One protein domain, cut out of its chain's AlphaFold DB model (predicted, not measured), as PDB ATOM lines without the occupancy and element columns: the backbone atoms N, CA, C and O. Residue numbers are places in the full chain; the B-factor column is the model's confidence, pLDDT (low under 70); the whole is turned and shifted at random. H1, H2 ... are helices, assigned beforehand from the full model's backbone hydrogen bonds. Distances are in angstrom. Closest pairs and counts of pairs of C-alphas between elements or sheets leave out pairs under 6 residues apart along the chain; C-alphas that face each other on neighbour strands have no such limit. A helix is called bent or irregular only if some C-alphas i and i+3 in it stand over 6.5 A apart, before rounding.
ATOM      1  N   VAL A  21     -46.532  39.445 -44.199       50.53
ATOM      2  CA  VAL A  21     -46.734  38.024 -44.564       50.53
ATOM      3  C   VAL A  21     -45.463  37.173 -44.375       50.53
ATOM      4  O   VAL A  21     -45.529  36.003 -44.007       50.53
ATOM      5  N   ASN A  22     -44.288  37.784 -44.565       57.59
ATOM      6  CA  ASN A  22     -42.974  37.171 -44.382       57.59
ATOM      7  C   ASN A  22     -42.641  36.682 -42.964       57.59
ATOM      8  O   ASN A  22     -41.750  35.854 -42.812       57.59
ATOM      9  N   THR A  23     -43.314  37.173 -41.930       62.94
ATOM     10  CA  THR A  23     -42.997  36.840 -40.529       62.94
ATOM     11  C   THR A  23     -43.552  35.482 -40.111       62.94
ATOM     12  O   THR A  23     -42.780  34.647 -39.663       62.94
ATOM     13  N   ALA A  24     -44.835  35.203 -40.368       64.50
ATOM     14  CA  ALA A  24     -45.464  33.921 -40.018       64.50
ATOM     15  C   ALA A  24     -44.772  32.719 -40.687       64.50
ATOM     16  O   ALA A  24     -44.645  31.646 -40.113       64.50
ATOM     17  N   LEU A  25     -44.289  32.917 -41.910       67.25
ATOM     18  CA  LEU A  25     -43.516  31.934 -42.661       67.25
ATOM     19  C   LEU A  25     -42.124  31.680 -42.085       67.25
ATOM     20  O   LEU A  25     -41.715  30.529 -41.947       67.25
ATOM     21  N   ARG A  26     -41.413  32.755 -41.736       71.19
ATOM     22  CA  ARG A  26     -40.096  32.694 -41.098       71.19
ATOM     23  C   ARG A  26     -40.165  32.069 -39.706       71.19
ATOM     24  O   ARG A  26     -39.286  31.299 -39.330       71.19
ATOM     25  N   ASP A  27     -41.192  32.409 -38.939       73.25
ATOM     26  CA  ASP A  27     -41.400  31.865 -37.600       73.25
ATOM     27  C   ASP A  27     -41.767  30.380 -37.686       73.25
ATOM     28  O   ASP A  27     -41.170  29.563 -36.983       73.25
ATOM     29  N   TRP A  28     -42.632  30.007 -38.634       74.56
ATOM     30  CA  TRP A  28     -42.922  28.607 -38.931       74.56
ATOM     31  C   TRP A  28     -41.669  27.825 -39.352       74.56
ATOM     32  O   TRP A  28     -41.439  26.745 -38.816       74.56
ATOM     33  N   SER A  29     -40.822  28.357 -40.245       75.06
ATOM     34  CA  SER A  29     -39.619  27.641 -40.697       75.06
ATOM     35  C   SER A  29     -38.599  27.447 -39.572       75.06
ATOM     36  O   SER A  29     -38.001  26.381 -39.470       75.06
ATOM     37  N   ARG A  30     -38.432  28.436 -38.683       79.19
ATOM     38  CA  ARG A  30     -37.585  28.317 -37.482       79.19
ATOM     39  C   ARG A  30     -38.117  27.287 -36.490       79.19
ATOM     40  O   ARG A  30     -37.344  26.532 -35.902       79.19
ATOM     41  N   LEU A  31     -39.433  27.261 -36.295       71.50
ATOM     42  CA  LEU A  31     -40.073  26.277 -35.427       71.50
ATOM     43  C   LEU A  31     -39.986  24.873 -36.021       71.50
ATOM     44  O   LEU A  31     -39.724  23.940 -35.274       71.50
ATOM     45  N   ALA A  32     -40.131  24.730 -37.339       72.38
ATOM     46  CA  ALA A  32     -39.944  23.467 -38.043       72.38
ATOM     47  C   ALA A  32     -38.491  22.965 -37.955       72.38
ATOM     48  O   ALA A  32     -38.284  21.787 -37.688       72.38
ATOM     49  N   ASP A  33     -37.496  23.849 -38.094       77.88
ATOM     50  CA  ASP A  33     -36.077  23.510 -37.899       77.88
ATOM     51  C   ASP A  33     -35.820  22.972 -36.481       77.88
ATOM     52  O   ASP A  33     -35.301  21.872 -36.303       77.88
ATOM     53  N   THR A  34     -36.304  23.694 -35.465       78.56
ATOM     54  CA  THR A  34     -36.189  23.278 -34.054       78.56
ATOM     55  C   THR A  34     -36.912  21.953 -33.791       78.56
ATOM     56  O   THR A  34     -36.414  21.096 -33.068       78.56
ATOM     57  N   ALA A  35     -38.096  21.786 -34.379       73.06
ATOM     58  CA  ALA A  35     -38.928  20.600 -34.240       73.06
ATOM     59  C   ALA A  35     -38.296  19.354 -34.873       73.06
ATOM     60  O   ALA A  35     -38.416  18.257 -34.329       73.06
ATOM     61  N   VAL A  36     -37.629  19.509 -36.018       77.75
ATOM     62  CA  VAL A  36     -36.985  18.395 -36.721       77.75
ATOM     63  C   VAL A  36     -35.664  18.004 -36.069       77.75
ATOM     64  O   VAL A  36     -35.379  16.806 -36.005       77.75
ATOM     65  N   ALA A  37     -34.918  18.963 -35.515       75.50
ATOM     66  CA  ALA A  37     -33.664  18.765 -34.783       75.50
ATOM     67  C   ALA A  37     -33.843  18.092 -33.402       75.50
ATOM     68  O   ALA A  37     -33.167  18.462 -32.447       75.50
ATOM     69  N   GLY A  38     -34.777  17.140 -33.283       64.94
ATOM     70  CA  GLY A  38     -35.135  16.426 -32.056       64.94
ATOM     71  C   GLY A  38     -33.954  15.749 -31.330       64.94
ATOM     72  O   GLY A  38     -32.799  15.887 -31.725       64.94
ATOM     73  N   PRO A  39     -34.213  15.009 -30.237       62.50
ATOM     74  CA  PRO A  39     -33.147  14.415 -29.429       62.50
ATOM     75  C   PRO A  39     -32.209  13.552 -30.284       62.50
ATOM     76  O   PRO A  39     -32.680  12.866 -31.193       62.50
ATOM     77  N   ALA A  40     -30.903  13.608 -29.979       57.31
ATOM     78  CA  ALA A  40     -29.833  12.964 -30.745       57.31
ATOM     79  C   ALA A  40     -30.227  11.542 -31.164       57.31
ATOM     80  O   ALA A  40     -30.429  10.659 -30.323       57.31
ATOM     81  N   ALA A  41     -30.409  11.360 -32.467       65.75
ATOM     82  CA  ALA A  41     -30.929  10.137 -33.043       65.75
ATOM     83  C   ALA A  41     -29.781   9.253 -33.549       65.75
ATOM     84  O   ALA A  41     -28.619   9.638 -33.550       65.75
ATOM     85  N   ALA A  42     -30.089   8.029 -33.977       75.25
ATOM     86  CA  ALA A  42     -29.089   7.196 -34.637       75.25
ATOM     87  C   ALA A  42     -28.595   7.863 -35.948       75.25
ATOM     88  O   ALA A  42     -29.363   8.608 -36.565       75.25
ATOM     89  N   PRO A  43     -27.389   7.530 -36.448       69.81
ATOM     90  CA  PRO A  43     -26.775   8.196 -37.605       69.81
ATOM     91  C   PRO A  43     -27.665   8.329 -38.860       69.81
ATOM     92  O   PRO A  43     -27.646   9.384 -39.495       69.81
ATOM     93  N   PRO A  44     -28.504   7.334 -39.230       80.00
ATOM     94  CA  PRO A  44     -29.423   7.494 -40.360       80.00
ATOM     95  C   PRO A  44     -30.439   8.628 -40.150       80.00
ATOM     96  O   PRO A  44     -30.775   9.347 -41.087       80.00
ATOM     97  N   ALA A  45     -30.932   8.798 -38.922       83.31
ATOM     98  CA  ALA A  45     -31.878   9.852 -38.583       83.31
ATOM     99  C   ALA A  45     -31.197  11.223 -38.501       83.31
ATOM    100  O   ALA A  45     -31.763  12.190 -39.004       83.31
ATOM    101  N   GLU A  46     -29.966  11.298 -37.985       86.44
ATOM    102  CA  GLU A  46     -29.177  12.539 -37.958       86.44
ATOM    103  C   GLU A  46     -28.969  13.110 -39.368       86.44
ATOM    104  O   GLU A  46     -29.196  14.298 -39.594       86.44
ATOM    105  N   ALA A  47     -28.631  12.266 -40.351       88.19
ATOM    106  CA  ALA A  47     -28.444  12.707 -41.735       88.19
ATOM    107  C   ALA A  47     -29.732  13.291 -42.352       88.19
ATOM    108  O   ALA A  47     -29.687  14.308 -43.051       88.19
ATOM    109  N   MET A  48     -30.888  12.672 -42.078       90.62
ATOM    110  CA  MET A  48     -32.191  13.175 -42.535       90.62
ATOM    111  C   MET A  48     -32.565  14.488 -41.842       90.62
ATOM    112  O   MET A  48     -32.984  15.430 -42.513       90.62
ATOM    113  N   GLN A  49     -32.379  14.576 -40.522       89.31
ATOM    114  CA  GLN A  49     -32.629  15.794 -39.748       89.31
ATOM    115  C   GLN A  49     -31.749  16.947 -40.238       89.31
ATOM    116  O   GLN A  49     -32.252  18.040 -40.480       89.31
ATOM    117  N   GLN A  50     -30.463  16.692 -40.496       90.12
ATOM    118  CA  GLN A  50     -29.540  17.701 -41.006       90.12
ATOM    119  C   GLN A  50     -29.943  18.212 -42.397       90.12
ATOM    120  O   GLN A  50     -29.902  19.419 -42.640       90.12
ATOM    121  N   ALA A  51     -30.374  17.330 -43.305       90.62
ATOM    122  CA  ALA A  51     -30.862  17.740 -44.625       90.62
ATOM    123  C   ALA A  51     -32.115  18.632 -44.529       90.62
ATOM    124  O   ALA A  51     -32.210  19.649 -45.219       90.62
ATOM    125  N   LEU A  52     -33.053  18.279 -43.645       90.06
ATOM    126  CA  LEU A  52     -34.260  19.063 -43.374       90.06
ATOM    127  C   LEU A  52     -33.929  20.425 -42.738       90.06
ATOM    128  O   LEU A  52     -34.482  21.442 -43.157       90.06
ATOM    129  N   SER A  53     -32.989  20.473 -41.793       89.00
ATOM    130  CA  SER A  53     -32.516  21.722 -41.188       89.00
ATOM    131  C   SER A  53     -31.896  22.667 -42.217       89.00
ATOM    132  O   SER A  53     -32.259  23.842 -42.275       89.00
ATOM    133  N   LEU A  54     -31.029  22.160 -43.100       88.75
ATOM    134  CA  LEU A  54     -30.450  22.960 -44.189       88.75
ATOM    135  C   LEU A  54     -31.534  23.536 -45.112       88.75
ATOM    136  O   LEU A  54     -31.446  24.690 -45.535       88.75
ATOM    137  N   TYR A  55     -32.585  22.764 -45.386       90.44
ATOM    138  CA  TYR A  55     -33.733  23.235 -46.153       90.44
ATOM    139  C   TYR A  55     -34.514  24.355 -45.448       90.44
ATOM    140  O   TYR A  55     -34.790  25.385 -46.068       90.44
ATOM    141  N   PHE A  56     -34.840  24.207 -44.162       86.94
ATOM    142  CA  PHE A  56     -35.564  25.245 -43.417       86.94
ATOM    143  C   PHE A  56     -34.740  26.520 -43.216       86.94
ATOM    144  O   PHE A  56     -35.286  27.628 -43.263       86.94
ATOM    145  N   GLN A  57     -33.422  26.389 -43.070       83.88
ATOM    146  CA  GLN A  57     -32.501  27.524 -43.054       83.88
ATOM    147  C   GLN A  57     -32.485  28.243 -44.407       83.88
ATOM    148  O   GLN A  57     -32.624  29.466 -44.450       83.88
ATOM    149  N   ALA A  58     -32.401  27.500 -45.514       84.69
ATOM    150  CA  ALA A  58     -32.459  28.063 -46.862       84.69
ATOM    151  C   ALA A  58     -33.790  28.771 -47.153       84.69
ATOM    152  O   ALA A  58     -33.791  29.856 -47.740       84.69
ATOM    153  N   LEU A  59     -34.914  28.207 -46.691       82.94
ATOM    154  CA  LEU A  59     -36.211  28.885 -46.714       82.94
ATOM    155  C   LEU A  59     -36.131  30.237 -46.003       82.94
ATOM    156  O   LEU A  59     -36.540  31.237 -46.585       82.94
ATOM    157  N   GLY A  60     -35.561  30.285 -44.793       77.56
ATOM    158  CA  GLY A  60     -35.375  31.525 -44.033       77.56
ATOM    159  C   GLY A  60     -34.516  32.567 -44.762       77.56
ATOM    160  O   GLY A  60     -34.891  33.738 -44.811       77.56
ATOM    161  N   VAL A  61     -33.409  32.140 -45.382       79.38
ATOM    162  CA  VAL A  61     -32.507  33.004 -46.170       79.38
ATOM    163  C   VAL A  61     -33.224  33.609 -47.378       79.38
ATOM    164  O   VAL A  61     -33.180  34.825 -47.574       79.38
ATOM    165  N   LEU A  62     -33.923  32.787 -48.169       77.12
ATOM    166  CA  LEU A  62     -34.695  33.276 -49.316       77.12
ATOM    167  C   LEU A  62     -35.838  34.199 -48.879       77.12
ATOM    168  O   LEU A  62     -36.158  35.158 -49.583       77.12
ATOM    169  N   TRP A  63     -36.419  33.951 -47.703       73.69
ATOM    170  CA  TRP A  63     -37.444  34.811 -47.112       73.69
ATOM    171  C   TRP A  63     -36.927  36.208 -46.766       73.69
ATOM    172  O   TRP A  63     -37.620  37.201 -46.997       73.69
ATOM    173  N   ASP A  64     -35.701  36.287 -46.248       71.06
ATOM    174  CA  ASP A  64     -35.007  37.546 -45.965       71.06
ATOM    175  C   ASP A  64     -34.518  38.249 -47.253       71.06
ATOM    176  O   ASP A  64     -33.944  39.337 -47.192       71.06
ATOM    177  N   GLY A  65     -34.759  37.656 -48.431       69.75
ATOM    178  CA  GLY A  65     -34.310  38.168 -49.729       69.75
ATOM    179  C   GLY A  65     -32.794  38.100 -49.915       69.75
ATOM    180  O   GLY A  65     -32.250  38.718 -50.831       69.75
ATOM    181  N   ALA A  66     -32.107  37.355 -49.050       72.38
ATOM    182  CA  ALA A  66     -30.666  37.209 -49.071       72.38
ATOM    183  C   ALA A  66     -30.219  36.247 -50.193       72.38
ATOM    184  O   ALA A  66     -30.996  35.400 -50.654       72.38
ATOM    185  N   PRO A  67     -28.969  36.374 -50.674       75.06
ATOM    186  CA  PRO A  67     -28.401  35.401 -51.596       75.06
ATOM    187  C   PRO A  67     -28.292  34.038 -50.905       75.06
ATOM    188  O   PRO A  67     -27.702  33.921 -49.832       75.06
ATOM    189  N   LEU A  68     -28.863  33.011 -51.532       80.88
ATOM    190  CA  LEU A  68     -28.752  31.639 -51.056       80.88
ATOM    191  C   LEU A  68     -27.419  31.055 -51.522       80.88
ATOM    192  O   LEU A  68     -27.185  30.911 -52.719       80.88
ATOM    193  N   THR A  69     -26.555  30.702 -50.578       79.19
ATOM    194  CA  THR A  69     -25.361  29.896 -50.850       79.19
ATOM    195  C   THR A  69     -25.717  28.420 -50.747       79.19
ATOM    196  O   THR A  69     -26.330  28.010 -49.762       79.19
ATOM    197  N   PHE A  70     -25.322  27.621 -51.738       79.38
ATOM    198  CA  PHE A  70     -25.616  26.192 -51.781       79.38
ATOM    199  C   PHE A  70     -24.339  25.344 -51.771       79.38
ATOM    200  O   PHE A  70     -23.409  25.605 -52.534       79.38
ATOM    201  N   ASP A  71     -24.323  24.313 -50.924       78.56
ATOM    202  CA  ASP A  71     -23.240  23.334 -50.797       78.56
ATOM    203  C   ASP A  71     -23.705  21.951 -51.292       78.56
ATOM    204  O   ASP A  71     -24.206  21.120 -50.529       78.56
ATOM    205  N   ALA A  72     -23.565  21.704 -52.598       73.00
ATOM    206  CA  ALA A  72     -23.945  20.431 -53.222       73.00
ATOM    207  C   ALA A  72     -23.203  19.208 -52.635       73.00
ATOM    208  O   ALA A  72     -23.849  18.183 -52.375       73.00
ATOM    209  N   PRO A  73     -21.874  19.277 -52.391       80.06
ATOM    210  CA  PRO A  73     -21.130  18.202 -51.733       80.06
ATOM    211  C   PRO A  73     -21.711  17.762 -50.383       80.06
ATOM    212  O   PRO A  73     -21.683  16.563 -50.083       80.06
ATOM    213  N   GLY A  74     -22.274  18.692 -49.603       87.62
ATOM    214  CA  GLY A  74     -22.914  18.408 -48.319       87.62
ATOM    215  C   GLY A  74     -24.072  17.413 -48.441       87.62
ATOM    216  O   GLY A  74     -24.074  16.378 -47.776       87.62
ATOM    217  N   PHE A  75     -25.010  17.643 -49.364       90.56
ATOM    218  CA  PHE A  75     -26.159  16.745 -49.571       90.56
ATOM    219  C   PHE A  75     -25.744  15.354 -50.065       90.56
ATOM    220  O   PHE A  75     -26.269  14.342 -49.597       90.56
ATOM    221  N   ALA A  76     -24.750  15.277 -50.952       92.38
ATOM    222  CA  ALA A  76     -24.215  13.997 -51.410       92.38
ATOM    223  C   ALA A  76     -23.495  13.220 -50.293       92.38
ATOM    224  O   ALA A  76     -23.461  11.988 -50.317       92.38
ATOM    225  N   ALA A  77     -22.876  13.915 -49.332       92.12
ATOM    226  CA  ALA A  77     -22.269  13.293 -48.159       92.12
ATOM    227  C   ALA A  77     -23.324  12.765 -47.177       92.12
ATOM    228  O   ALA A  77     -23.151  11.664 -46.661       92.12
ATOM    229  N   LEU A  78     -24.423  13.496 -46.970       92.06
ATOM    230  CA  LEU A  78     -25.544  13.056 -46.130       92.06
ATOM    231  C   LEU A  78     -26.249  11.830 -46.722       92.06
ATOM    232  O   LEU A  78     -26.459  10.843 -46.025       92.06
ATOM    233  N   ALA A  79     -26.533  11.836 -48.027       93.75
ATOM    234  CA  ALA A  79     -27.206  10.722 -48.695       93.75
ATOM    235  C   ALA A  79     -26.421   9.399 -48.603       93.75
ATOM    236  O   ALA A  79     -27.018   8.333 -48.486       93.75
ATOM    237  N   ARG A  80     -25.080   9.452 -48.601       93.44
ATOM    238  CA  ARG A  80     -24.209   8.267 -48.467       93.44
ATOM    239  C   ARG A  80     -24.267   7.596 -47.093       93.44
ATOM    240  O   ARG A  80     -23.819   6.462 -46.969       93.44
ATOM    241  N   GLN A  81     -24.787   8.280 -46.077       91.56
ATOM    242  CA  GLN A  81     -24.926   7.737 -44.721       91.56
ATOM    243  C   GLN A  81     -26.188   6.877 -44.566       91.56
ATOM    244  O   GLN A  81     -26.354   6.199 -43.552       91.56
ATOM    245  N   LEU A  82     -27.081   6.897 -45.560       90.19
ATOM    246  CA  LEU A  82     -28.362   6.208 -45.518       90.19
ATOM    247  C   LEU A  82     -28.286   4.857 -46.243       90.19
ATOM    248  O   LEU A  82     -27.944   4.820 -47.425       90.19
ATOM    249  N   PRO A  83     -28.642   3.746 -45.572       88.56
ATOM    250  CA  PRO A  83     -28.711   2.436 -46.217       88.56
ATOM    251  C   PRO A  83     -29.947   2.280 -47.116       88.56
ATOM    252  O   PRO A  83     -29.920   1.493 -48.060       88.56
ATOM    253  N   ASP A  84     -31.031   3.009 -46.831       90.00
ATOM    254  CA  ASP A  84     -32.268   2.971 -47.615       90.00
ATOM    255  C   ASP A  84     -32.181   3.949 -48.809       90.00
ATOM    256  O   ASP A  84     -31.941   5.149 -48.606       90.00
ATOM    257  N   PRO A  85     -32.384   3.477 -50.057       92.81
ATOM    258  CA  PRO A  85     -32.321   4.327 -51.242       92.81
ATOM    259  C   PRO A  85     -33.419   5.399 -51.298       92.81
ATOM    260  O   PRO A  85     -33.201   6.435 -51.927       92.81
ATOM    261  N   ALA A  86     -34.581   5.194 -50.670       94.75
ATOM    262  CA  ALA A  86     -35.678   6.160 -50.709       94.75
ATOM    263  C   ALA A  86     -35.345   7.488 -49.988       94.75
ATOM    264  O   ALA A  86     -35.394   8.537 -50.641       94.75
ATOM    265  N   PRO A  87     -34.958   7.503 -48.695       93.25
ATOM    266  CA  PRO A  87     -34.527   8.724 -48.022       93.25
ATOM    267  C   PRO A  87     -33.215   9.265 -48.603       93.25
ATOM    268  O   PRO A  87     -33.072  10.481 -48.709       93.25
ATOM    269  N   ALA A  88     -32.289   8.412 -49.064       94.62
ATOM    270  CA  ALA A  88     -31.068   8.876 -49.730       94.62
ATOM    271  C   ALA A  88     -31.386   9.677 -51.007       94.62
ATOM    272  O   ALA A  88     -30.880  10.785 -51.197       94.62
ATOM    273  N   GLY A  89     -32.281   9.155 -51.851       96.12
ATOM    274  CA  GLY A  89     -32.769   9.848 -53.044       96.12
ATOM    275  C   GLY A  89     -33.521  11.137 -52.711       96.12
ATOM    276  O   GLY A  89     -33.360  12.135 -53.412       96.12
ATOM    277  N   ALA A  90     -34.285  11.155 -51.615       96.62
ATOM    278  CA  ALA A  90     -34.975  12.354 -51.150       96.62
ATOM    279  C   ALA A  90     -34.006  13.460 -50.701       96.62
ATOM    280  O   ALA A  90     -34.224  14.615 -51.061       96.62
ATOM    281  N   ILE A  91     -32.912  13.128 -49.997       96.06
ATOM    282  CA  ILE A  91     -31.852  14.096 -49.653       96.06
ATOM    283  C   ILE A  91     -31.241  14.696 -50.925       96.06
ATOM    284  O   ILE A  91     -31.117  15.916 -51.028       96.06
ATOM    285  N   LEU A  92     -30.893  13.865 -51.910       96.19
ATOM    286  CA  LEU A  92     -30.320  14.346 -53.173       96.19
ATOM    287  C   LEU A  92     -31.294  15.257 -53.929       96.19
ATOM    288  O   LEU A  92     -30.899  16.324 -54.393       96.19
ATOM    289  N   ALA A  93     -32.572  14.882 -54.000       95.31
ATOM    290  CA  ALA A  93     -33.606  15.705 -54.620       95.31
ATOM    291  C   ALA A  93     -33.792  17.049 -53.895       95.31
ATOM    292  O   ALA A  93     -33.946  18.077 -54.552       95.31
ATOM    293  N   LEU A  94     -33.724  17.069 -52.558       94.12
ATOM    294  CA  LEU A  94     -33.736  18.304 -51.765       94.12
ATOM    295  C   LEU A  94     -32.552  19.211 -52.142       94.12
ATOM    296  O   LEU A  94     -32.729  20.412 -52.353       94.12
ATOM    297  N   GLY A  95     -31.363  18.617 -52.275       93.06
ATOM    298  CA  GLY A  95     -30.153  19.299 -52.725       93.06
ATOM    299  C   GLY A  95     -30.315  19.910 -54.118       93.06
ATOM    300  O   GLY A  95     -30.030  21.087 -54.302       93.06
ATOM    301  N   GLU A  96     -30.847  19.168 -55.088       93.00
ATOM    302  CA  GLU A  96     -31.081  19.684 -56.447       93.00
ATOM    303  C   GLU A  96     -32.072  20.854 -56.484       93.00
ATOM    304  O   GLU A  96     -31.869  21.827 -57.213       93.00
ATOM    305  N   VAL A  97     -33.124  20.802 -55.664       91.81
ATOM    306  CA  VAL A  97     -34.104  21.890 -55.549       91.81
ATOM    307  C   VAL A  97     -33.454  23.150 -54.959       91.81
ATOM    308  O   VAL A  97     -33.692  24.256 -55.448       91.81
ATOM    309  N   LEU A  98     -32.590  22.994 -53.952       91.00
ATOM    310  CA  LEU A  98     -31.826  24.098 -53.362       91.00
ATOM    311  C   LEU A  98     -30.770  24.658 -54.321       91.00
ATOM    312  O   LEU A  98     -30.614  25.877 -54.409       91.00
ATOM    313  N   ARG A  99     -30.100  23.790 -55.087       90.88
ATOM    314  CA  ARG A  99     -29.169  24.177 -56.152       90.88
ATOM    315  C   ARG A  99     -29.862  25.072 -57.168       90.88
ATOM    316  O   ARG A  99     -29.411  26.192 -57.396       90.88
ATOM    317  N   ALA A 100     -30.996  24.619 -57.702       88.81
ATOM    318  CA  ALA A 100     -31.787  25.382 -58.662       88.81
ATOM    319  C   ALA A 100     -32.218  26.745 -58.092       88.81
ATOM    320  O   ALA A 100     -32.081  27.762 -58.766       88.81
ATOM    321  N   ALA A 101     -32.656  26.788 -56.827       86.38
ATOM    322  CA  ALA A 101     -33.024  28.038 -56.161       86.38
ATOM    323  C   ALA A 101     -31.831  28.996 -55.948       86.38
ATOM    324  O   ALA A 101     -32.024  30.212 -55.930       86.38
ATOM    325  N   SER A 102     -30.610  28.468 -55.785       85.94
ATOM    326  CA  SER A 102     -29.383  29.265 -55.628       85.94
ATOM    327  C   SER A 102     -28.838  29.824 -56.948       85.94
ATOM    328  O   SER A 102     -28.274  30.916 -56.968       85.94
ATOM    329  N   GLU A 103     -29.028  29.094 -58.051       84.06
ATOM    330  CA  GLU A 103     -28.591  29.483 -59.399       84.06
ATOM    331  C   GLU A 103     -29.550  30.486 -60.055       84.06
ATOM    332  O   GLU A 103     -29.173  31.226 -60.967       84.06
ATOM    333  N   GLU A 104     -30.801  30.523 -59.599       78.00
ATOM    334  CA  GLU A 104     -31.803  31.443 -60.110       78.00
ATOM    335  C   GLU A 104     -31.488  32.883 -59.665       78.00
ATOM    336  O   GLU A 104     -31.291  33.187 -58.482       78.00
ATOM    337  N   VAL A 105     -31.417  33.791 -60.646       64.69
ATOM    338  CA  VAL A 105     -31.034  35.192 -60.432       64.69
ATOM    339  C   VAL A 105     -31.959  35.815 -59.379       64.69
ATOM    340  O   VAL A 105     -33.182  35.748 -59.548       64.69
ATOM    341  N   PRO A 106     -31.422  36.439 -58.308       60.75
ATOM    342  CA  PRO A 106     -32.249  37.079 -57.297       60.75
ATOM    343  C   PRO A 106     -33.201  38.086 -57.949       60.75
ATOM    344  O   PRO A 106     -32.815  38.748 -58.923       60.75
ATOM    345  N   PRO A 107     -34.444  38.206 -57.452       56.03
ATOM    346  CA  PRO A 107     -35.433  39.068 -58.065       56.03
ATOM    347  C   PRO A 107     -34.865  40.481 -58.180       56.03
ATOM    348  O   PRO A 107     -34.499  41.118 -57.192       56.03
ATOM    349  N   ARG A 124     -39.908  34.079 -57.210       69.69
ATOM    350  CA  ARG A 124     -40.163  32.845 -57.966       69.69
ATOM    351  C   ARG A 124     -39.318  31.684 -57.456       69.69
ATOM    352  O   ARG A 124     -39.826  30.563 -57.436       69.69
ATOM    353  N   ARG A 125     -38.123  31.971 -56.929       75.44
ATOM    354  CA  ARG A 125     -37.217  30.983 -56.326       75.44
ATOM    355  C   ARG A 125     -37.887  30.291 -55.155       75.44
ATOM    356  O   ARG A 125     -37.834  29.079 -55.020       75.44
ATOM    357  N   LEU A 126     -38.610  31.063 -54.352       77.69
ATOM    358  CA  LEU A 126     -39.350  30.575 -53.196       77.69
ATOM    359  C   LEU A 126     -40.521  29.679 -53.587       77.69
ATOM    360  O   LEU A 126     -40.771  28.647 -52.970       77.69
ATOM    361  N   THR A 127     -41.219  30.064 -54.655       77.69
ATOM    362  CA  THR A 127     -42.318  29.271 -55.205       77.69
ATOM    363  C   THR A 127     -41.813  27.936 -55.745       77.69
ATOM    364  O   THR A 127     -42.405  26.889 -55.474       77.69
ATOM    365  N   ALA A 128     -40.719  27.977 -56.510       80.44
ATOM    366  CA  ALA A 128     -40.073  26.803 -57.075       80.44
ATOM    367  C   ALA A 128     -39.526  25.889 -55.971       80.44
ATOM    368  O   ALA A 128     -39.780  24.687 -56.005       80.44
ATOM    369  N   LEU A 129     -38.880  26.465 -54.952       86.62
ATOM    370  CA  LEU A 129     -38.353  25.745 -53.797       86.62
ATOM    371  C   LEU A 129     -39.460  25.000 -53.044       86.62
ATOM    372  O   LEU A 129     -39.338  23.802 -52.801       86.62
ATOM    373  N   LEU A 130     -40.555  25.681 -52.688       86.06
ATOM    374  CA  LEU A 130     -41.655  25.076 -51.927       86.06
ATOM    375  C   LEU A 130     -42.321  23.919 -52.681       86.06
ATOM    376  O   LEU A 130     -42.595  22.881 -52.085       86.06
ATOM    377  N   ARG A 131     -42.549  24.077 -53.991       85.38
ATOM    378  CA  ARG A 131     -43.139  23.015 -54.822       85.38
ATOM    379  C   ARG A 131     -42.175  21.862 -55.067       85.38
ATOM    380  O   ARG A 131     -42.573  20.709 -54.962       85.38
ATOM    381  N   GLY A 132     -40.920  22.164 -55.394       89.25
ATOM    382  CA  GLY A 132     -39.901  21.150 -55.661       89.25
ATOM    383  C   GLY A 132     -39.574  20.315 -54.424       89.25
ATOM    384  O   GLY A 132     -39.321  19.118 -54.540       89.25
ATOM    385  N   ALA A 133     -39.631  20.921 -53.236       90.94
ATOM    386  CA  ALA A 133     -39.292  20.255 -51.987       90.94
ATOM    387  C   ALA A 133     -40.427  19.406 -51.392       90.94
ATOM    388  O   ALA A 133     -40.158  18.603 -50.506       90.94
ATOM    389  N   GLU A 134     -41.679  19.536 -51.845       89.88
ATOM    390  CA  GLU A 134     -42.831  18.851 -51.231       89.88
ATOM    391  C   GLU A 134     -42.648  17.325 -51.151       89.88
ATOM    392  O   GLU A 134     -42.748  16.729 -50.076       89.88
ATOM    393  N   ALA A 135     -42.340  16.692 -52.285       91.56
ATOM    394  CA  ALA A 135     -42.141  15.248 -52.359       91.56
ATOM    395  C   ALA A 135     -40.941  14.756 -51.519       91.56
ATOM    396  O   ALA A 135     -41.144  13.864 -50.689       91.56
ATOM    397  N   PRO A 136     -39.718  15.308 -51.665       93.50
ATOM    398  CA  PRO A 136     -38.582  14.864 -50.857       93.50
ATOM    399  C   PRO A 136     -38.765  15.142 -49.356       93.50
ATOM    400  O   PRO A 136     -38.465  14.265 -48.549       93.50
ATOM    401  N   MET A 137     -39.350  16.281 -48.965       91.69
ATOM    402  CA  MET A 137     -39.706  16.565 -47.565       91.69
ATOM    403  C   MET A 137     -40.619  15.485 -46.986       91.69
ATOM    404  O   MET A 137     -40.373  14.974 -45.894       91.69
ATOM    405  N   ARG A 138     -41.663  15.104 -47.731       91.50
ATOM    406  CA  ARG A 138     -42.607  14.075 -47.299       91.50
ATOM    407  C   ARG A 138     -41.925  12.732 -47.066       91.50
ATOM    408  O   ARG A 138     -42.206  12.091 -46.060       91.50
ATOM    409  N   VAL A 139     -41.034  12.314 -47.965       93.62
ATOM    410  CA  VAL A 139     -40.287  11.056 -47.808       93.62
ATOM    411  C   VAL A 139     -39.440  11.083 -46.535       93.62
ATOM    412  O   VAL A 139     -39.516  10.147 -45.744       93.62
ATOM    413  N   LEU A 140     -38.693  12.166 -46.300       91.38
ATOM    414  CA  LEU A 140     -37.813  12.290 -45.133       91.38
ATOM    415  C   LEU A 140     -38.593  12.319 -43.813       91.38
ATOM    416  O   LEU A 140     -38.250  11.598 -42.879       91.38
ATOM    417  N   LEU A 141     -39.674  13.102 -43.740       88.50
ATOM    418  CA  LEU A 141     -40.504  13.193 -42.535       88.50
ATOM    419  C   LEU A 141     -41.201  11.860 -42.220       88.50
ATOM    420  O   LEU A 141     -41.258  11.452 -41.061       88.50
ATOM    421  N   LEU A 142     -41.682  11.138 -43.238       89.31
ATOM    422  CA  LEU A 142     -42.274   9.812 -43.045       89.31
ATOM    423  C   LEU A 142     -41.235   8.769 -42.610       89.31
ATOM    424  O   LEU A 142     -41.545   7.942 -41.754       89.31
ATOM    425  N   ALA A 143     -40.019   8.821 -43.161       89.12
ATOM    426  CA  ALA A 143     -38.923   7.939 -42.766       89.12
ATOM    427  C   ALA A 143     -38.490   8.182 -41.310       89.12
ATOM    428  O   ALA A 143     -38.295   7.226 -40.563       89.12
ATOM    429  N   LEU A 144     -38.424   9.446 -40.875       86.94
ATOM    430  CA  LEU A 144     -38.156   9.811 -39.477       86.94
ATOM    431  C   LEU A 144     -39.272   9.370 -38.520       86.94
ATOM    432  O   LEU A 144     -38.993   9.004 -37.380       86.94
ATOM    433  N   ALA A 145     -40.524   9.368 -38.977       84.88
ATOM    434  CA  ALA A 145     -41.663   8.939 -38.173       84.88
ATOM    435  C   ALA A 145     -41.815   7.407 -38.084       84.88
ATOM    436  O   ALA A 145     -42.483   6.910 -37.176       84.88
ATOM    437  N   ALA A 146     -41.223   6.642 -39.007       83.62
ATOM    438  CA  ALA A 146     -41.420   5.195 -39.102       83.62
ATOM    439  C   ALA A 146     -41.044   4.416 -37.821       83.62
ATOM    440  O   ALA A 146     -41.855   3.592 -37.395       83.62
ATOM    441  N   PRO A 147     -39.907   4.683 -37.139       77.38
ATOM    442  CA  PRO A 147     -39.559   3.982 -35.900       77.38
ATOM    443  C   PRO A 147     -40.563   4.221 -34.766       77.38
ATOM    444  O   PRO A 147     -40.865   3.300 -34.015       77.38
ATOM    445  N   LEU A 172     -39.127  -7.921 -10.106       86.81
ATOM    446  CA  LEU A 172     -40.365  -7.176 -10.352       86.81
ATOM    447  C   LEU A 172     -40.115  -5.664 -10.389       86.81
ATOM    448  O   LEU A 172     -40.666  -4.982 -11.245       86.81
ATOM    449  N   GLU A 173     -39.256  -5.144  -9.511       88.94
ATOM    450  CA  GLU A 173     -38.873  -3.727  -9.503       88.94
ATOM    451  C   GLU A 173     -38.063  -3.341 -10.747       88.94
ATOM    452  O   GLU A 173     -38.362  -2.333 -11.387       88.94
ATOM    453  N   GLN A 174     -37.091  -4.168 -11.150       85.56
ATOM    454  CA  GLN A 174     -36.355  -3.963 -12.404       85.56
ATOM    455  C   GLN A 174     -37.270  -4.024 -13.629       85.56
ATOM    456  O   GLN A 174     -37.113  -3.239 -14.564       85.56
ATOM    457  N   GLU A 175     -38.228  -4.948 -13.642       86.88
ATOM    458  CA  GLU A 175     -39.190  -5.071 -14.727       86.88
ATOM    459  C   GLU A 175     -40.149  -3.880 -14.767       86.88
ATOM    460  O   GLU A 175     -40.368  -3.326 -15.843       86.88
ATOM    461  N   ALA A 176     -40.652  -3.428 -13.616       85.06
ATOM    462  CA  ALA A 176     -41.484  -2.235 -13.509       85.06
ATOM    463  C   ALA A 176     -40.745  -0.980 -13.995       85.06
ATOM    464  O   ALA A 176     -41.304  -0.210 -14.777       85.06
ATOM    465  N   GLU A 177     -39.480  -0.799 -13.608       83.75
ATOM    466  CA  GLU A 177     -38.667   0.334 -14.059       83.75
ATOM    467  C   GLU A 177     -38.386   0.263 -15.564       83.75
ATOM    468  O   GLU A 177     -38.544   1.254 -16.277       83.75
ATOM    469  N   ARG A 178     -38.065  -0.925 -16.089       80.06
ATOM    470  CA  ARG A 178     -37.893  -1.134 -17.533       80.06
ATOM    471  C   ARG A 178     -39.174  -0.813 -18.303       80.06
ATOM    472  O   ARG A 178     -39.111  -0.181 -19.355       80.06
ATOM    473  N   LEU A 179     -40.331  -1.245 -17.797       82.25
ATOM    474  CA  LEU A 179     -41.634  -0.956 -18.398       82.25
ATOM    475  C   LEU A 179     -41.962   0.541 -18.342       82.25
ATOM    476  O   LEU A 179     -42.499   1.068 -19.317       82.25
ATOM    477  N   ARG A 180     -41.603   1.233 -17.253       79.25
ATOM    478  CA  ARG A 180     -41.755   2.685 -17.111       79.25
ATOM    479  C   ARG A 180     -40.914   3.437 -18.138       79.25
ATOM    480  O   ARG A 180     -41.472   4.203 -18.914       79.25
ATOM    481  N   LEU A 181     -39.617   3.142 -18.224       74.19
ATOM    482  CA  LEU A 181     -38.713   3.749 -19.209       74.19
ATOM    483  C   LEU A 181     -39.159   3.460 -20.651       74.19
ATOM    484  O   LEU A 181     -39.118   4.338 -21.509       74.19
ATOM    485  N   ALA A 182     -39.649   2.246 -20.925       74.94
ATOM    486  CA  ALA A 182     -40.212   1.902 -22.229       74.94
ATOM    487  C   ALA A 182     -41.524   2.656 -22.525       74.94
ATOM    488  O   ALA A 182     -41.802   2.987 -23.677       74.94
ATOM    489  N   ALA A 183     -42.356   2.925 -21.517       73.75
ATOM    490  CA  ALA A 183     -43.560   3.741 -21.671       73.75
ATOM    491  C   ALA A 183     -43.215   5.219 -21.921       73.75
ATOM    492  O   ALA A 183     -43.776   5.815 -22.837       73.75
ATOM    493  N   GLU A 184     -42.255   5.776 -21.180       75.12
ATOM    494  CA  GLU A 184     -41.749   7.141 -21.370       75.12
ATOM    495  C   GLU A 184     -41.119   7.319 -22.758       75.12
ATOM    496  O   GLU A 184     -41.463   8.255 -23.480       75.12
ATOM    497  N   GLY A 185     -40.280   6.371 -23.187       71.88
ATOM    498  CA  GLY A 185     -39.690   6.370 -24.526       71.88
ATOM    499  C   GLY A 185     -40.738   6.297 -25.643       71.88
ATOM    500  O   GLY A 185     -40.628   7.013 -26.637       71.88
ATOM    501  N   ARG A 186     -41.800   5.495 -25.471       74.69
ATOM    502  CA  ARG A 186     -42.925   5.441 -26.425       74.69
ATOM    503  C   ARG A 186     -43.716   6.744 -26.470       74.69
ATOM    504  O   ARG A 186     -44.064   7.187 -27.559       74.69
ATOM    505  N   ALA A 187     -43.980   7.361 -25.319       72.88
ATOM    506  CA  ALA A 187     -44.674   8.645 -25.256       72.88
ATOM    507  C   ALA A 187     -43.870   9.749 -25.965       72.88
ATOM    508  O   ALA A 187     -44.426  10.488 -26.777       72.88
ATOM    509  N   ALA A 188     -42.553   9.798 -25.738       70.12
ATOM    510  CA  ALA A 188     -41.653  10.711 -26.439       70.12
ATOM    511  C   ALA A 188     -41.629  10.446 -27.958       70.12
ATOM    512  O   ALA A 188     -41.696  11.385 -28.751       70.12
ATOM    513  N   GLY A 189     -41.603   9.175 -28.374       71.50
ATOM    514  CA  GLY A 189     -41.683   8.784 -29.785       71.50
ATOM    515  C   GLY A 189     -42.992   9.216 -30.456       71.50
ATOM    516  O   GLY A 189     -42.961   9.804 -31.535       71.50
ATOM    517  N   ALA A 190     -44.137   8.998 -29.804       75.94
ATOM    518  CA  ALA A 190     -45.444   9.420 -30.307       75.94
ATOM    519  C   ALA A 190     -45.554  10.951 -30.418       75.94
ATOM    520  O   ALA A 190     -46.064  11.467 -31.413       75.94
ATOM    521  N   GLN A 191     -45.018  11.684 -29.435       75.69
ATOM    522  CA  GLN A 191     -44.946  13.144 -29.484       75.69
ATOM    523  C   GLN A 191     -44.084  13.622 -30.661       75.69
ATOM    524  O   GLN A 191     -44.492  14.530 -31.383       75.69
ATOM    525  N   TYR A 192     -42.930  12.993 -30.897       73.44
ATOM    526  CA  TYR A 192     -42.071  13.332 -32.032       73.44
ATOM    527  C   TYR A 192     -42.753  13.051 -33.380       73.44
ATOM    528  O   TYR A 192     -42.708  13.890 -34.275       73.44
ATOM    529  N   VAL A 193     -43.471  11.932 -33.518       80.62
ATOM    530  CA  VAL A 193     -44.267  11.640 -34.725       80.62
ATOM    531  C   VAL A 193     -45.335  12.713 -34.965       80.62
ATOM    532  O   VAL A 193     -45.444  13.214 -36.082       80.62
ATOM    533  N   ALA A 194     -46.071  13.122 -33.925       78.06
ATOM    534  CA  ALA A 194     -47.081  14.178 -34.038       78.06
ATOM    535  C   ALA A 194     -46.472  15.522 -34.481       78.06
ATOM    536  O   ALA A 194     -47.051  16.239 -35.299       78.06
ATOM    537  N   VAL A 195     -45.274  15.847 -33.985       79.81
ATOM    538  CA  VAL A 195     -44.505  17.017 -34.426       79.81
ATOM    539  C   VAL A 195     -44.194  16.941 -35.926       79.81
ATOM    540  O   VAL A 195     -44.462  17.903 -36.650       79.81
ATOM    541  N   LEU A 196     -43.678  15.808 -36.409       81.38
ATOM    542  CA  LEU A 196     -43.331  15.622 -37.824       81.38
ATOM    543  C   LEU A 196     -44.557  15.722 -38.743       81.38
ATOM    544  O   LEU A 196     -44.468  16.322 -39.817       81.38
ATOM    545  N   ASP A 197     -45.706  15.199 -38.313       80.12
ATOM    546  CA  ASP A 197     -46.954  15.292 -39.076       80.12
ATOM    547  C   ASP A 197     -47.427  16.749 -39.212       80.12
ATOM    548  O   ASP A 197     -47.817  17.173 -40.302       80.12
ATOM    549  N   HIS A 198     -47.291  17.576 -38.172       81.12
ATOM    550  CA  HIS A 198     -47.612  19.004 -38.286       81.12
ATOM    551  C   HIS A 198     -46.619  19.804 -39.128       81.12
ATOM    552  O   HIS A 198     -47.021  20.749 -39.814       81.12
ATOM    553  N   VAL A 199     -45.337  19.434 -39.122       80.62
ATOM    554  CA  VAL A 199     -44.361  20.011 -40.060       80.62
ATOM    555  C   VAL A 199     -44.764  19.675 -41.501       80.62
ATOM    556  O   VAL A 199     -44.747  20.552 -42.367       80.62
ATOM    557  N   LEU A 200     -45.210  18.445 -41.762       81.50
ATOM    558  CA  LEU A 200     -45.695  18.037 -43.081       81.50
ATOM    559  C   LEU A 200     -46.952  18.816 -43.505       81.50
ATOM    560  O   LEU A 200     -47.024  19.303 -44.635       81.50
ATOM    561  N   GLU A 201     -47.927  18.975 -42.606       83.06
ATOM    562  CA  GLU A 201     -49.141  19.763 -42.855       83.06
ATOM    563  C   GLU A 201     -48.817  21.224 -43.186       83.06
ATOM    564  O   GLU A 201     -49.340  21.776 -44.159       83.06
ATOM    565  N   GLY A 202     -47.933  21.851 -42.404       81.06
ATOM    566  CA  GLY A 202     -47.491  23.221 -42.646       81.06
ATOM    567  C   GLY A 202     -46.835  23.366 -44.018       81.06
ATOM    568  O   GLY A 202     -47.204  24.260 -44.784       81.06
ATOM    569  N   GLN A 203     -45.962  22.428 -44.389       82.31
ATOM    570  CA  GLN A 203     -45.314  22.418 -45.698       82.31
ATOM    571  C   GLN A 203     -46.321  22.276 -46.848       82.31
ATOM    572  O   GLN A 203     -46.220  22.989 -47.847       82.31
ATOM    573  N   ALA A 204     -47.322  21.404 -46.709       82.69
ATOM    574  CA  ALA A 204     -48.372  21.243 -47.714       82.69
ATOM    575  C   ALA A 204     -49.197  22.531 -47.888       82.69
ATOM    576  O   ALA A 204     -49.516  22.931 -49.013       82.69
ATOM    577  N   VAL A 205     -49.497  23.237 -46.788       79.81
ATOM    578  CA  VAL A 205     -50.146  24.557 -46.839       79.81
ATOM    579  C   VAL A 205     -49.277  25.551 -47.611       79.81
ATOM    580  O   VAL A 205     -49.809  26.281 -48.452       79.81
ATOM    581  N   LEU A 206     -47.961  25.557 -47.388       77.25
ATOM    582  CA  LEU A 206     -47.032  26.430 -48.108       77.25
ATOM    583  C   LEU A 206     -46.956  26.121 -49.599       77.25
ATOM    584  O   LEU A 206     -47.135  27.026 -50.416       77.25
ATOM    585  N   ALA A 207     -46.764  24.855 -49.967       78.00
ATOM    586  CA  ALA A 207     -46.671  24.424 -51.360       78.00
ATOM    587  C   ALA A 207     -47.954  24.748 -52.148       78.00
ATOM    588  O   ALA A 207     -47.892  25.337 -53.235       78.00
ATOM    589  N   ALA A 208     -49.127  24.479 -51.564       74.81
ATOM    590  CA  ALA A 208     -50.426  24.762 -52.183       74.81
ATOM    591  C   ALA A 208     -50.659  26.263 -52.447       74.81
ATOM    592  O   ALA A 208     -51.384  26.634 -53.375       74.81
ATOM    593  N   HIS A 209     -50.028  27.139 -51.659       70.62
ATOM    594  CA  HIS A 209     -50.198  28.591 -51.753       70.62
ATOM    595  C   HIS A 209     -48.959  29.307 -52.290       70.62
ATOM    596  O   HIS A 209     -48.964  30.534 -52.348       70.62
ATOM    597  N   ALA A 210     -47.948  28.573 -52.763       63.22
ATOM    598  CA  ALA A 210     -46.667  29.107 -53.215       63.22
ATOM    599  C   ALA A 210     -46.806  30.205 -54.296       63.22
ATOM    600  O   ALA A 210     -46.027  31.146 -54.320       63.22
ATOM    601  N   GLY A 211     -47.860  30.166 -55.127       56.16
ATOM    602  CA  GLY A 211     -48.165  31.211 -56.124       56.16
ATOM    603  C   GLY A 211     -49.100  32.344 -55.661       56.16
ATOM    604  O   GLY A 211     -49.424  33.224 -56.452       56.16
ATOM    605  N   ARG A 212     -49.606  32.307 -54.419       57.44
ATOM    606  CA  ARG A 212     -50.593  33.250 -53.843       57.44
ATOM    607  C   ARG A 212     -50.375  33.475 -52.338       57.44
ATOM    608  O   ARG A 212     -51.338  33.631 -51.587       57.44
ATOM    609  N   ILE A 213     -49.120  33.529 -51.887       54.56
ATOM    610  CA  ILE A 213     -48.744  33.608 -50.459       54.56
ATOM    611  C   ILE A 213     -49.382  34.816 -49.723       54.56
ATOM    612  O   ILE A 213     -49.474  34.827 -48.503       54.56
ATOM    613  N   ARG A 214     -49.937  35.799 -50.444       52.97
ATOM    614  CA  ARG A 214     -50.519  37.037 -49.894       52.97
ATOM    615  C   ARG A 214     -51.978  36.962 -49.429       52.97
ATOM    616  O   ARG A 214     -52.512  37.980 -48.993       52.97
ATOM    617  N   GLN A 215     -52.674  35.830 -49.553       53.50
ATOM    618  CA  GLN A 215     -54.041  35.751 -49.022       53.50
ATOM    619  C   GLN A 215     -54.004  35.626 -47.492       53.50
ATOM    620  O   GLN A 215     -53.446  34.673 -46.963       53.50
ATOM    621  N   ARG A 216     -54.671  36.550 -46.785       55.56
ATOM    622  CA  ARG A 216     -54.893  36.560 -45.319       55.56
ATOM    623  C   ARG A 216     -55.308  35.195 -44.737       55.56
ATOM    624  O   ARG A 216     -55.060  34.902 -43.573       55.56
ATOM    625  N   SER A 217     -55.933  34.339 -45.548       56.56
ATOM    626  CA  SER A 217     -56.263  32.955 -45.200       56.56
ATOM    627  C   SER A 217     -55.043  32.040 -45.060       56.56
ATOM    628  O   SER A 217     -55.048  31.172 -44.193       56.56
ATOM    629  N   THR A 218     -54.010  32.210 -45.885       61.25
ATOM    630  CA  THR A 218     -52.746  31.462 -45.804       61.25
ATOM    631  C   THR A 218     -51.982  31.854 -44.546       61.25
ATOM    632  O   THR A 218     -51.550  30.978 -43.808       61.25
ATOM    633  N   GLU A 219     -51.904  33.154 -44.243       64.81
ATOM    634  CA  GLU A 219     -51.309  33.649 -42.994       64.81
ATOM    635  C   GLU A 219     -52.022  33.084 -41.766       64.81
ATOM    636  O   GLU A 219     -51.376  32.598 -40.845       64.81
ATOM    637  N   LEU A 220     -53.359  33.112 -41.760       67.88
ATOM    638  CA  LEU A 220     -54.136  32.550 -40.663       67.88
ATOM    639  C   LEU A 220     -53.879  31.045 -40.511       67.88
ATOM    640  O   LEU A 220     -53.673  30.579 -39.398       67.88
ATOM    641  N   ARG A 221     -53.858  30.286 -41.613       72.19
ATOM    642  CA  ARG A 221     -53.568  28.843 -41.582       72.19
ATOM    643  C   ARG A 221     -52.159  28.550 -41.077       72.19
ATOM    644  O   ARG A 221     -51.998  27.614 -40.306       72.19
ATOM    645  N   LEU A 222     -51.175  29.358 -41.463       70.19
ATOM    646  CA  LEU A 222     -49.803  29.212 -40.986       70.19
ATOM    647  C   LEU A 222     -49.667  29.545 -39.511       70.19
ATOM    648  O   LEU A 222     -49.083  28.754 -38.788       70.19
ATOM    649  N   ARG A 223     -50.276  30.639 -39.044       74.56
ATOM    650  CA  ARG A 223     -50.313  30.965 -37.611       74.56
ATOM    651  C   ARG A 223     -50.999  29.873 -36.800       74.56
ATOM    652  O   ARG A 223     -50.528  29.519 -35.732       74.56
ATOM    653  N   LEU A 224     -52.082  29.293 -37.317       77.19
ATOM    654  CA  LEU A 224     -52.742  28.162 -36.665       77.19
ATOM    655  C   LEU A 224     -51.859  26.905 -36.642       77.19
ATOM    656  O   LEU A 224     -51.863  26.193 -35.640       77.19
ATOM    657  N   ALA A 225     -51.117  26.624 -37.717       73.88
ATOM    658  CA  ALA A 225     -50.159  25.519 -37.763       73.88
ATOM    659  C   ALA A 225     -48.985  25.751 -36.798       73.88
ATOM    660  O   ALA A 225     -48.591  24.846 -36.071       73.88
ATOM    661  N   GLU A 226     -48.482  26.981 -36.738       78.06
ATOM    662  CA  GLU A 226     -47.446  27.432 -35.813       78.06
ATOM    663  C   GLU A 226     -47.887  27.291 -34.352       78.06
ATOM    664  O   GLU A 226     -47.188  26.681 -33.546       78.06
ATOM    665  N   ASP A 227     -49.075  27.797 -34.013       79.94
ATOM    666  CA  ASP A 227     -49.646  27.705 -32.671       79.94
ATOM    667  C   ASP A 227     -49.849  26.247 -32.248       79.94
ATOM    668  O   ASP A 227     -49.578  25.898 -31.099       79.94
ATOM    669  N   ARG A 228     -50.310  25.382 -33.163       77.94
ATOM    670  CA  ARG A 228     -50.422  23.935 -32.908       77.94
ATOM    671  C   ARG A 228     -49.055  23.317 -32.640       77.94
ATOM    672  O   ARG A 228     -48.893  22.648 -31.625       77.94
ATOM    673  N   LEU A 229     -48.071  23.588 -33.497       75.25
ATOM    674  CA  LEU A 229     -46.713  23.072 -33.337       75.25
ATOM    675  C   LEU A 229     -46.108  23.513 -31.996       75.25
ATOM    676  O   LEU A 229     -45.593  22.678 -31.258       75.25
ATOM    677  N   ARG A 230     -46.263  24.789 -31.614       77.44
ATOM    678  CA  ARG A 230     -45.832  25.306 -30.303       77.44
ATOM    679  C   ARG A 230     -46.514  24.596 -29.140       77.44
ATOM    680  O   ARG A 230     -45.840  24.201 -28.197       77.44
ATOM    681  N   ARG A 231     -47.836  24.399 -29.193       77.25
ATOM    682  CA  ARG A 231     -48.557  23.696 -28.118       77.25
ATOM    683  C   ARG A 231     -48.101  22.249 -27.958       77.25
ATOM    684  O   ARG A 231     -48.091  21.753 -26.834       77.25
ATOM    685  N   ILE A 232     -47.703  21.588 -29.040       76.62
ATOM    686  CA  ILE A 232     -47.188  20.215 -29.001       76.62
ATOM    687  C   ILE A 232     -45.761  20.171 -28.459       76.62
ATOM    688  O   ILE A 232     -45.466  19.315 -27.623       76.62
ATOM    689  N   LEU A 233     -44.900  21.108 -28.868       74.88
ATOM    690  CA  LEU A 233     -43.553  21.255 -28.303       74.88
ATOM    691  C   LEU A 233     -43.605  21.555 -26.794       74.88
ATOM    692  O   LEU A 233     -42.831  20.988 -26.031       74.88
ATOM    693  N   ASP A 234     -44.579  22.353 -26.353       78.38
ATOM    694  CA  ASP A 234     -44.824  22.657 -24.938       78.38
ATOM    695  C   ASP A 234     -45.544  21.525 -24.172       78.38
ATOM    696  O   ASP A 234     -45.859  21.682 -22.990       78.38
ATOM    697  N   GLY A 235     -45.880  20.410 -24.832       69.50
ATOM    698  CA  GLY A 235     -46.566  19.267 -24.218       69.50
ATOM    699  C   GLY A 235     -48.041  19.499 -23.853       69.50
ATOM    700  O   GLY A 235     -48.617  18.707 -23.112       69.50
TER     701      GLY A 235
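AT A GLANCE: This is residues 21 to 107, 124 to 147 and 172 to 235 of the 243 residues of an uncharacterized protein of Roseococcus sp. SYP-B2431 (UniProt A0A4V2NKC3). What does the model look like? It is a flat bundle, only just flat, with H1, H2 and the short H3 along one side and H4, the bent H5, H6 and H7 along the other; residues 172 to 187 of H6 stick out as a long arm. What is it made of, and how large is it? The printed part has 175 residues with seven named helices, H1 to H7 in chain order, and no named strand: all helix. It is compact, with a radius of gyration of the C-alphas of 17.3 A, and spans 67 by 39 by 21 A, but 41 by 40 by 21 A without the arm.

IN THESE COORDINATES: Where do the first helices run? H1 is residues 22 to 36, beginning at C-alpha 22 (-42.974, 37.171, -44.382), and H2 is residues 43 to 63, 30.2 A long. H3 is residues 72 to 79 and H4 residues 85 to 103, 26.7 A long. Is any helix bent? H5, residues 124 to 147, was assigned as one helix by its hydrogen bonds but is bent, with C-alphas 132 and 135 7.1 A apart: its arms are H5a, residues 124 to 132, and H5b, residues 135 to 147. H5b is irregular, with C-alphas 144 and 147 7.0 A apart. What follows? H6 is residues 172 to 209, 55.6 A long, and H7 is residues 216 to 233, 25.5 A long, ending at C-alpha 233 (-43.553, 21.255, -28.303).

HOW THE PARTS SIT: What does the hub touch? H1 and H2, the hub, form a hairpin at a shallow tilt of 9 degrees, their closest C-alphas, Asp 33 and Ser 53, being 5.2 A apart. H2 touches H4 the same way at a shallow tilt of 21 degrees, closest at the C-alphas of Ala 51 and Ile 91, 6.3 A. H3 and H4 form a hairpin, closest at the C-alphas of Ala 79 and Ala 88, 4.4 A. How does H6 sit? With residues 192 to 200 alone it touches H5b, closest at the C-alphas of Val 193 and Ala 145, 5.1 A. H6 and H7 form a hairpin at a shallow tilt of 11 degrees, their closest C-alphas, Gly 202 and Ala 225, being 6.0 A apart. H7 touches H1 the same way, closest at the C-alphas of Glu 226 and Trp 28, 5.6 A. What stays apart, and how are the backbones? H2 and H6 are apart, for instance. Every O i to N i+4 pair is within hydrogen-bond range in H1, H2, H3, H4, H5a, H6 and H7, and 8 of 9 are in H5b.

THE WHOLE: Where is the chain cut? Residues 108 to 123 and 148 to 171 are not printed, with C-alpha gaps of 7.8 A and 27.9 A. Where is confidence low? The mean pLDDT of the printed part is 79.5, and 27 residues are under 70, among them residues 210 to 220.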